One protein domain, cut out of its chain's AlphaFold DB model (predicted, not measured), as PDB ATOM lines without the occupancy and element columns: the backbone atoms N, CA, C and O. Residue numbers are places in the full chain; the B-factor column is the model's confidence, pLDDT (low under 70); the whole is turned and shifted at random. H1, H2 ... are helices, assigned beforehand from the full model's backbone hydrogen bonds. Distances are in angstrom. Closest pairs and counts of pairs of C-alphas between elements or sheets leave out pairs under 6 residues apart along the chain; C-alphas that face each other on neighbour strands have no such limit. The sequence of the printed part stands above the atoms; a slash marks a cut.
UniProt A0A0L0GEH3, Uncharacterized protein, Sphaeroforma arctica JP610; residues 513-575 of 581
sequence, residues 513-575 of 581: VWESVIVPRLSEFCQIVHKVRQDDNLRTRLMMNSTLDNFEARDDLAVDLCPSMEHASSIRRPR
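What this domain is: This is residues 513 to 575 of the 581 residues of an uncharacterized protein of Sphaeroforma arctica JP610 (UniProt A0A0L0GEH3). The four helices fold as a flat zigzag: long H1 meets H2 at a corner, H3 folds back into the opening of that corner, and H4 turns away from H1 to make a helical hairpin with H3. The first residues of H1, 513 to 520, stick out free. The printed part has 63 residues, with named helices H1, H2, H3 and H4 in that order and no named strand; its class is all helix. It is only just loose, close to compact, with a radius of gyration of the C-alphas of 13.0 A and spans of 38 by 35 by 13 A.

How they stand to each other: H1, residues 513 to 534, and H2, residues 536 to 544, only just touch, and only at the corner, with 3 pairs of C-alphas within 8 A; the closest are those of Val 532 and Arg 539, 5.5 A apart, and the lines are about perpendicular at 80 degrees. H3, residues 548 to 561, is close to H2 but not clearly touching, its closest C-alphas being those of Leu 542 and Arg 554, 6.3 A; they run opposite ways at a steep tilt of 35.1 degrees, only just past shallow. H3 and H4, residues 563 to 572, form a helical hairpin and touch, H3 with residues 555 to 559 alone; the closest C-alphas are those of Val 559 and Glu 566, 5.6 A, at a shallow tilt of 31 degrees. H2 and H4 are apart. Every O i to N i+4 pair is within hydrogen-bond range in H2, against 16 of 18 in H1, 8 of 10 in H3 and 4 of 6 in H4.

Where its parts are: H1 begins at C-alpha 513 (-18.405, -15.914, -33.175) and measures 30.5 A; H3 measures 20.1 A. H4 ends at C-alpha 572 (-5.538, -32.165, -21.251).

The domain as a whole: The printed part has no cut, and its three links are tight. Residues 574 to 575 have pLDDT under 70.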
ATOM      1  N   VAL A 513     -19.485 -15.240 -33.931       83.69
ATOM      2  CA  VAL A 513     -18.405 -15.914 -33.175       83.69
ATOM      3  C   VAL A 513     -17.226 -14.978 -32.899       83.69
ATOM      4  O   VAL A 513     -16.588 -15.070 -31.846       83.69
ATOM      5  N   TRP A 514     -16.946 -14.049 -33.816       85.88
ATOM      6  CA  TRP A 514     -15.876 -13.070 -33.635       85.88
ATOM      7  C   TRP A 514     -16.114 -12.173 -32.409       85.88
ATOM      8  O   TRP A 514     -15.237 -12.054 -31.553       85.88
ATOM      9  N   GLU A 515     -17.307 -11.588 -32.295       87.88
ATOM     10  CA  GLU A 515     -17.637 -10.614 -31.244       87.88
ATOM     11  C   GLU A 515     -18.125 -11.279 -29.950       87.88
ATOM     12  O   GLU A 515     -17.827 -10.795 -28.861       87.88
ATOM     13  N   SER A 516     -18.810 -12.423 -30.048       89.19
ATOM     14  CA  SER A 516     -19.354 -13.150 -28.892       89.19
ATOM     15  C   SER A 516     -18.363 -14.109 -28.220       89.19
ATOM     16  O   SER A 516     -18.496 -14.372 -27.024       89.19
ATOM     17  N   VAL A 517     -17.359 -14.629 -28.946       86.69
ATOM     18  CA  VAL A 517     -16.424 -15.648 -28.422       86.69
ATOM     19  C   VAL A 517     -14.959 -15.229 -28.535       86.69
ATOM     20  O   VAL A 517     -14.233 -15.325 -27.545       86.69
ATOM     21  N   ILE A 518     -14.497 -14.788 -29.709       85.69
ATOM     22  CA  ILE A 518     -13.060 -14.573 -29.956       85.69
ATOM     23  C   ILE A 518     -12.559 -13.306 -29.248       85.69
ATOM     24  O   ILE A 518     -11.649 -13.391 -28.422       85.69
ATOM     25  N   VAL A 519     -13.167 -12.145 -29.511       88.25
ATOM     26  CA  VAL A 519     -12.749 -10.861 -28.916       88.25
ATOM     27  C   VAL A 519     -12.833 -10.859 -27.377       88.25
ATOM     28  O   VAL A 519     -11.850 -10.450 -26.751       88.25
ATOM     29  N   PRO A 520     -13.903 -11.364 -26.723       90.75
ATOM     30  CA  PRO A 520     -13.968 -11.419 -25.261       90.75
ATOM     31  C   PRO A 520     -12.866 -12.288 -24.643       90.75
ATOM     32  O   PRO A 520     -12.222 -11.858 -23.686       90.75
ATOM     33  N   ARG A 521     -12.585 -13.470 -25.216       87.88
ATOM     34  CA  ARG A 521     -11.533 -14.380 -24.722       87.88
ATOM     35  C   ARG A 521     -10.124 -13.832 -24.952       87.88
ATOM     36  O   ARG A 521      -9.261 -14.007 -24.095       87.88
ATOM     37  N   LEU A 522      -9.883 -13.137 -26.067       87.38
ATOM     38  CA  LEU A 522      -8.619 -12.428 -26.291       87.38
ATOM     39  C   LEU A 522      -8.439 -11.273 -25.292       87.38
ATOM     40  O   LEU A 522      -7.347 -11.106 -24.756       87.38
ATOM     41  N   SER A 523      -9.504 -10.525 -24.981       90.06
ATOM     42  CA  SER A 523      -9.467  -9.465 -23.964       90.06
ATOM     43  C   SER A 523      -9.193 -10.017 -22.559       90.06
ATOM     44  O   SER A 523      -8.300  -9.515 -21.877       90.06
ATOM     45  N   GLU A 524      -9.885 -11.088 -22.149       91.25
ATOM     46  CA  GLU A 524      -9.633 -11.813 -20.892       91.25
ATOM     47  C   GLU A 524      -8.164 -12.266 -20.808       91.25
ATOM     48  O   GLU A 524      -7.456 -11.932 -19.855       91.25
ATOM     49  N   PHE A 525      -7.659 -12.934 -21.851       89.50
ATOM     50  CA  PHE A 525      -6.266 -13.376 -21.927       89.50
ATOM     51  C   PHE A 525      -5.264 -12.213 -21.829       89.50
ATOM     52  O   PHE A 525      -4.297 -12.295 -21.069       89.50
ATOM     53  N   CYS A 526      -5.495 -11.103 -22.536       91.69
ATOM     54  CA  CYS A 526      -4.655  -9.909 -22.433       91.69
ATOM     55  C   CYS A 526      -4.652  -9.335 -21.008       91.69
ATOM     56  O   CYS A 526      -3.578  -9.066 -20.468       91.69
ATOM     57  N   GLN A 527      -5.817  -9.199 -20.365       93.31
ATOM     58  CA  GLN A 527      -5.924  -8.724 -18.980       93.31
ATOM     59  C   GLN A 527      -5.142  -9.622 -18.008       93.31
ATOM     60  O   GLN A 527      -4.432  -9.121 -17.134       93.31
ATOM     61  N   ILE A 528      -5.188 -10.942 -18.200       94.00
ATOM     62  CA  ILE A 528      -4.421 -11.916 -17.411       94.00
ATOM     63  C   ILE A 528      -2.915 -11.763 -17.645       94.00
ATOM     64  O   ILE A 528      -2.148 -11.743 -16.682       94.00
ATOM     65  N   VAL A 529      -2.474 -11.592 -18.896       93.38
ATOM     66  CA  VAL A 529      -1.063 -11.322 -19.219       93.38
ATOM     67  C   VAL A 529      -0.588 -10.014 -18.577       93.38
ATOM     68  O   VAL A 529       0.518  -9.976 -18.040       93.38
ATOM     69  N   HIS A 530      -1.411  -8.961 -18.555       94.69
ATOM     70  CA  HIS A 530      -1.089  -7.718 -17.846       94.69
ATOM     71  C   HIS A 530      -1.013  -7.921 -16.323       94.69
ATOM     72  O   HIS A 530      -0.025  -7.508 -15.717       94.69
ATOM     73  N   LYS A 531      -1.963  -8.642 -15.715       94.25
ATOM     74  CA  LYS A 531      -1.965  -8.992 -14.282       94.25
ATOM     75  C   LYS A 531      -0.716  -9.789 -13.871       94.25
ATOM     76  O   LYS A 531      -0.066  -9.456 -12.886       94.25
ATOM     77  N   VAL A 532      -0.322 -10.792 -14.662       95.31
ATOM     78  CA  VAL A 532       0.904 -11.596 -14.455       95.31
ATOM     79  C   VAL A 532       2.187 -10.789 -14.710       95.31
ATOM     80  O   VAL A 532       3.236 -11.072 -14.129       95.31
ATOM     81  N   ARG A 533       2.137  -9.762 -15.566       95.06
ATOM     82  CA  ARG A 533       3.248  -8.812 -15.730       95.06
ATOM     83  C   ARG A 533       3.357  -7.843 -14.552       95.06
ATOM     84  O   ARG A 533       4.480  -7.516 -14.192       95.06
ATOM     85  N   GLN A 534       2.245  -7.437 -13.942       97.44
ATOM     86  CA  GLN A 534       2.210  -6.502 -12.810       97.44
ATOM     87  C   GLN A 534       2.545  -7.149 -11.453       97.44
ATOM     88  O   GLN A 534       3.086  -6.466 -10.591       97.44
ATOM     89  N   ASP A 535       2.269  -8.443 -11.258       97.50
ATOM     90  CA  ASP A 535       2.551  -9.154 -10.001       97.50
ATOM     91  C   ASP A 535       3.744 -10.123 -10.130       97.50
ATOM     92  O   ASP A 535       3.638 -11.218 -10.694       97.50
ATOM     93  N   ASP A 536       4.885  -9.735  -9.548       96.94
ATOM     94  CA  ASP A 536       6.100 -10.555  -9.466       96.94
ATOM     95  C   ASP A 536       5.870 -11.910  -8.771       96.94
ATOM     96  O   ASP A 536       6.539 -12.890  -9.108       96.94
ATOM     97  N   ASN A 537       4.914 -12.017  -7.841       96.56
ATOM     98  CA  ASN A 537       4.603 -13.266  -7.140       96.56
ATOM     99  C   ASN A 537       3.845 -14.231  -8.052       96.56
ATOM    100  O   ASN A 537       4.175 -15.416  -8.089       96.56
ATOM    101  N   LEU A 538       2.866 -13.744  -8.825       94.94
ATOM    102  CA  LEU A 538       2.196 -14.557  -9.848       94.94
ATOM    103  C   LEU A 538       3.183 -14.998 -10.931       94.94
ATOM    104  O   LEU A 538       3.200 -16.177 -11.289       94.94
ATOM    105  N   ARG A 539       4.060 -14.095 -11.394       94.75
ATOM    106  CA  ARG A 539       5.114 -14.430 -12.362       94.75
ATOM    107  C   ARG A 539       6.066 -15.495 -11.811       94.75
ATOM    108  O   ARG A 539       6.346 -16.479 -12.491       94.75
ATOM    109  N   THR A 540       6.497 -15.347 -10.558       93.88
ATOM    110  CA  THR A 540       7.369 -16.315  -9.875       93.88
ATOM    111  C   THR A 540       6.674 -17.662  -9.690       93.88
ATOM    112  O   THR A 540       7.265 -18.685 -10.020       93.88
ATOM    113  N   ARG A 541       5.407 -17.698  -9.247       93.38
ATOM    114  CA  ARG A 541       4.625 -18.946  -9.129       93.38
ATOM    115  C   ARG A 541       4.488 -19.665 -10.471       93.38
ATOM    116  O   ARG A 541       4.684 -20.874 -10.523       93.38
ATOM    117  N   LEU A 542       4.211 -18.942 -11.557       90.31
ATOM    118  CA  LEU A 542       4.110 -19.526 -12.899       90.31
ATOM    119  C   LEU A 542       5.446 -20.099 -13.403       90.31
ATOM    120  O   LEU A 542       5.434 -21.154 -14.033       90.31
ATOM    121  N   MET A 543       6.583 -19.462 -13.094       89.56
ATOM    122  CA  MET A 543       7.904 -20.014 -13.429       89.56
ATOM    123  C   MET A 543       8.304 -21.193 -12.529       89.56
ATOM    124  O   MET A 543       8.806 -22.194 -13.022       89.56
ATOM    125  N   MET A 544       8.039 -21.141 -11.221       90.44
ATOM    126  CA  MET A 544       8.349 -22.259 -10.313       90.44
ATOM    127  C   MET A 544       7.469 -23.491 -10.583       90.44
ATOM    128  O   MET A 544       7.922 -24.622 -10.419       90.44
ATOM    129  N   ASN A 545       6.243 -23.286 -11.072       88.88
ATOM    130  CA  ASN A 545       5.356 -24.356 -11.528       88.88
ATOM    131  C   ASN A 545       5.617 -24.766 -12.998       88.88
ATOM    132  O   ASN A 545       4.896 -25.603 -13.528       88.88
ATOM    133  N   SER A 546       6.634 -24.224 -13.687       81.56
ATOM    134  CA  SER A 546       6.965 -24.643 -15.061       81.56
ATOM    135  C   SER A 546       7.816 -25.920 -15.135       81.56
ATOM    136  O   SER A 546       8.194 -26.337 -16.232       81.56
ATOM    137  N   THR A 547       8.150 -26.529 -13.996       85.56
ATOM    138  CA  THR A 547       8.842 -27.820 -13.917       85.56
ATOM    139  C   THR A 547       7.920 -28.971 -14.332       85.56
ATOM    140  O   THR A 547       6.711 -28.934 -14.108       85.56
ATOM    141  N   LEU A 548       8.496 -30.020 -14.936       73.50
ATOM    142  CA  LEU A 548       7.748 -31.196 -15.410       73.50
ATOM    143  C   LEU A 548       6.928 -31.864 -14.294       73.50
ATOM    144  O   LEU A 548       5.809 -32.307 -14.539       73.50
ATOM    145  N   ASP A 549       7.464 -31.882 -13.074       85.81
ATOM    146  CA  ASP A 549       6.857 -32.539 -11.913       85.81
ATOM    147  C   ASP A 549       5.664 -31.770 -11.313       85.81
ATOM    148  O   ASP A 549       4.952 -32.318 -10.477       85.81
ATOM    149  N   ASN A 550       5.440 -30.508 -11.710       86.12
ATOM    150  CA  ASN A 550       4.456 -29.613 -11.086       86.12
ATOM    151  C   ASN A 550       3.426 -29.032 -12.078       86.12
ATOM    152  O   ASN A 550       2.817 -27.988 -11.834       86.12
ATOM    153  N   PHE A 551       3.220 -29.722 -13.207       84.75
ATOM    154  CA  PHE A 551       2.308 -29.302 -14.274       84.75
ATOM    155  C   PHE A 551       0.859 -29.116 -13.786       84.75
ATOM    156  O   PHE A 551       0.186 -28.186 -14.226       84.75
ATOM    157  N   GLU A 552       0.390 -29.939 -12.839       88.38
ATOM    158  CA  GLU A 552      -0.956 -29.818 -12.255       88.38
ATOM    159  C   GLU A 552      -1.148 -28.467 -11.550       88.38
ATOM    160  O   GLU A 552      -2.063 -27.730 -11.904       88.38
ATOM    161  N   ALA A 553      -0.225 -28.063 -10.668       90.06
ATOM    162  CA  ALA A 553      -0.292 -26.767  -9.986       90.06
ATOM    163  C   ALA A 553      -0.057 -25.565 -10.923       90.06
ATOM    164  O   ALA A 553      -0.297 -24.416 -10.542       90.06
ATOM    165  N   ARG A 554       0.449 -25.796 -12.140       89.38
ATOM    166  CA  ARG A 554       0.549 -24.772 -13.187       89.38
ATOM    167  C   ARG A 554      -0.765 -24.610 -13.940       89.38
ATOM    168  O   ARG A 554      -1.165 -23.482 -14.201       89.38
ATOM    169  N   ASP A 555      -1.418 -25.717 -14.282       88.31
ATOM    170  CA  ASP A 555      -2.709 -25.708 -14.968       88.31
ATOM    171  C   ASP A 555      -3.845 -25.289 -14.011       88.31
ATOM    172  O   ASP A 555      -4.713 -24.530 -14.430       88.31
ATOM    173  N   ASP A 556      -3.798 -25.653 -12.721       91.19
ATOM    174  CA  ASP A 556      -4.696 -25.105 -11.687       91.19
ATOM    175  C   ASP A 556      -4.515 -23.582 -11.556       91.19
ATOM    176  O   ASP A 556      -5.487 -22.838 -11.644       91.19
ATOM    177  N   LEU A 557      -3.272 -23.085 -11.463       92.88
ATOM    178  CA  LEU A 557      -2.991 -21.640 -11.440       92.88
ATOM    179  C   LEU A 557      -3.405 -20.932 -12.746       92.88
ATOM    180  O   LEU A 557      -3.750 -19.753 -12.727       92.88
ATOM    181  N   ALA A 558      -3.386 -21.629 -13.884       90.19
ATOM    182  CA  ALA A 558      -3.890 -21.088 -15.142       90.19
ATOM    183  C   ALA A 558      -5.425 -20.996 -15.161       90.19
ATOM    184  O   ALA A 558      -5.948 -20.049 -15.738       90.19
ATOM    185  N   VAL A 559      -6.142 -21.915 -14.502       92.12
ATOM    186  CA  VAL A 559      -7.606 -21.863 -14.337       92.12
ATOM    187  C   VAL A 559      -8.019 -20.831 -13.275       92.12
ATOM    188  O   VAL A 559      -8.939 -20.060 -13.527       92.12
ATOM    189  N   ASP A 560      -7.286 -20.713 -12.159       93.06
ATOM    190  CA  ASP A 560      -7.441 -19.635 -11.158       93.06
ATOM    191  C   ASP A 560      -7.326 -18.234 -11.791       93.06
ATOM    192  O   ASP A 560      -7.956 -17.270 -11.347       93.06
ATOM    193  N   LEU A 561      -6.465 -18.101 -12.805       92.50
ATOM    194  CA  LEU A 561      -6.275 -16.864 -13.558       92.50
ATOM    195  C   LEU A 561      -7.278 -16.708 -14.706       92.50
ATOM    196  O   LEU A 561      -7.665 -15.578 -14.988       92.50
ATOM    197  N   CYS A 562      -7.676 -17.809 -15.348       91.75
ATOM    198  CA  CYS A 562      -8.487 -17.858 -16.563       91.75
ATOM    199  C   CYS A 562      -9.589 -18.933 -16.441       91.75
ATOM    200  O   CYS A 562      -9.418 -20.047 -16.948       91.75
ATOM    201  N   PRO A 563     -10.734 -18.650 -15.792       89.25
ATOM    202  CA  PRO A 563     -11.787 -19.650 -15.603       89.25
ATOM    203  C   PRO A 563     -12.330 -20.219 -16.924       89.25
ATOM    204  O   PRO A 563     -12.692 -21.392 -16.999       89.25
ATOM    205  N   SER A 564     -12.301 -19.437 -18.011       84.12
ATOM    206  CA  SER A 564     -12.677 -19.908 -19.351       84.12
ATOM    207  C   SER A 564     -11.781 -21.041 -19.892       84.12
ATOM    208  O   SER A 564     -12.205 -21.783 -20.783       84.12
ATOM    209  N   MET A 565     -10.586 -21.254 -19.320       82.50
ATOM    210  CA  MET A 565      -9.703 -22.383 -19.635       82.50
ATOM    211  C   MET A 565     -10.059 -23.701 -18.930       82.50
ATOM    212  O   MET A 565      -9.515 -24.727 -19.335       82.50
ATOM    213  N   GLU A 566     -10.957 -23.734 -17.935       86.69
ATOM    214  CA  GLU A 566     -11.284 -24.962 -17.176       86.69
ATOM    215  C   GLU A 566     -11.647 -26.141 -18.102       86.69
ATOM    216  O   GLU A 566     -11.112 -27.248 -17.982       86.69
ATOM    217  N   HIS A 567     -12.466 -25.860 -19.118       81.50
ATOM    218  CA  HIS A 567     -12.863 -26.807 -20.159       81.50
ATOM    219  C   HIS A 567     -11.653 -27.364 -20.931       81.50
ATOM    220  O   HIS A 567     -11.551 -28.576 -21.133       81.50
ATOM    221  N   ALA A 568     -10.694 -26.514 -21.311       75.50
ATOM    222  CA  ALA A 568      -9.478 -26.931 -22.012       75.50
ATOM    223  C   ALA A 568      -8.532 -27.749 -21.110       75.50
ATOM    224  O   ALA A 568      -7.921 -28.716 -21.574       75.50
ATOM    225  N   SER A 569      -8.444 -27.410 -19.821       75.06
ATOM    226  CA  SER A 569      -7.684 -28.175 -18.825       75.06
ATOM    227  C   SER A 569      -8.283 -29.569 -18.598       75.06
ATOM    228  O   SER A 569      -7.537 -30.545 -18.490       75.06
ATOM    229  N   SER A 570      -9.617 -29.702 -18.619       78.75
ATOM    230  CA  SER A 570     -10.303 -31.000 -18.492       78.75
ATOM    231  C   SER A 570      -9.933 -31.997 -19.604       78.75
ATOM    232  O   SER A 570      -9.779 -33.188 -19.336       78.75
ATOM    233  N   ILE A 571      -9.710 -31.504 -20.829       77.88
ATOM    234  CA  ILE A 571      -9.329 -32.307 -22.004       77.88
ATOM    235  C   ILE A 571      -7.858 -32.747 -21.927       77.88
ATOM    236  O   ILE A 571      -7.503 -33.830 -22.393       77.88
ATOM    237  N   ARG A 572      -6.988 -31.913 -21.342       74.06
ATOM    238  CA  ARG A 572      -5.538 -32.165 -21.251       74.06
ATOM    239  C   ARG A 572      -5.150 -33.157 -20.164       74.06
ATOM    240  O   ARG A 572      -4.130 -33.825 -20.320       74.06
ATOM    241  N   ARG A 573      -5.919 -33.251 -19.073       74.81
ATOM    242  CA  ARG A 573      -5.640 -34.194 -17.980       74.81
ATOM    243  C   ARG A 573      -5.712 -35.630 -18.519       74.81
ATOM    244  O   ARG A 573      -6.799 -36.077 -18.894       74.81
ATOM    245  N   PRO A 574      -4.592 -36.378 -18.584       65.44
ATOM    246  CA  PRO A 574      -4.630 -37.746 -19.079       65.44
ATOM    247  C   PRO A 574      -5.531 -38.587 -18.170       65.44
ATOM    248  O   PRO A 574      -5.502 -38.442 -16.949       65.44
ATOM    249  N   ARG A 575      -6.291 -39.532 -18.741       62.19
ATOM    250  CA  ARG A 575      -7.141 -40.484 -17.987       62.19
ATOM    251  C   ARG A 575      -6.334 -41.537 -17.201       62.19
ATOM    252  O   ARG A 575      -6.761 -42.677 -17.024       62.19
TER     253      ARG A 575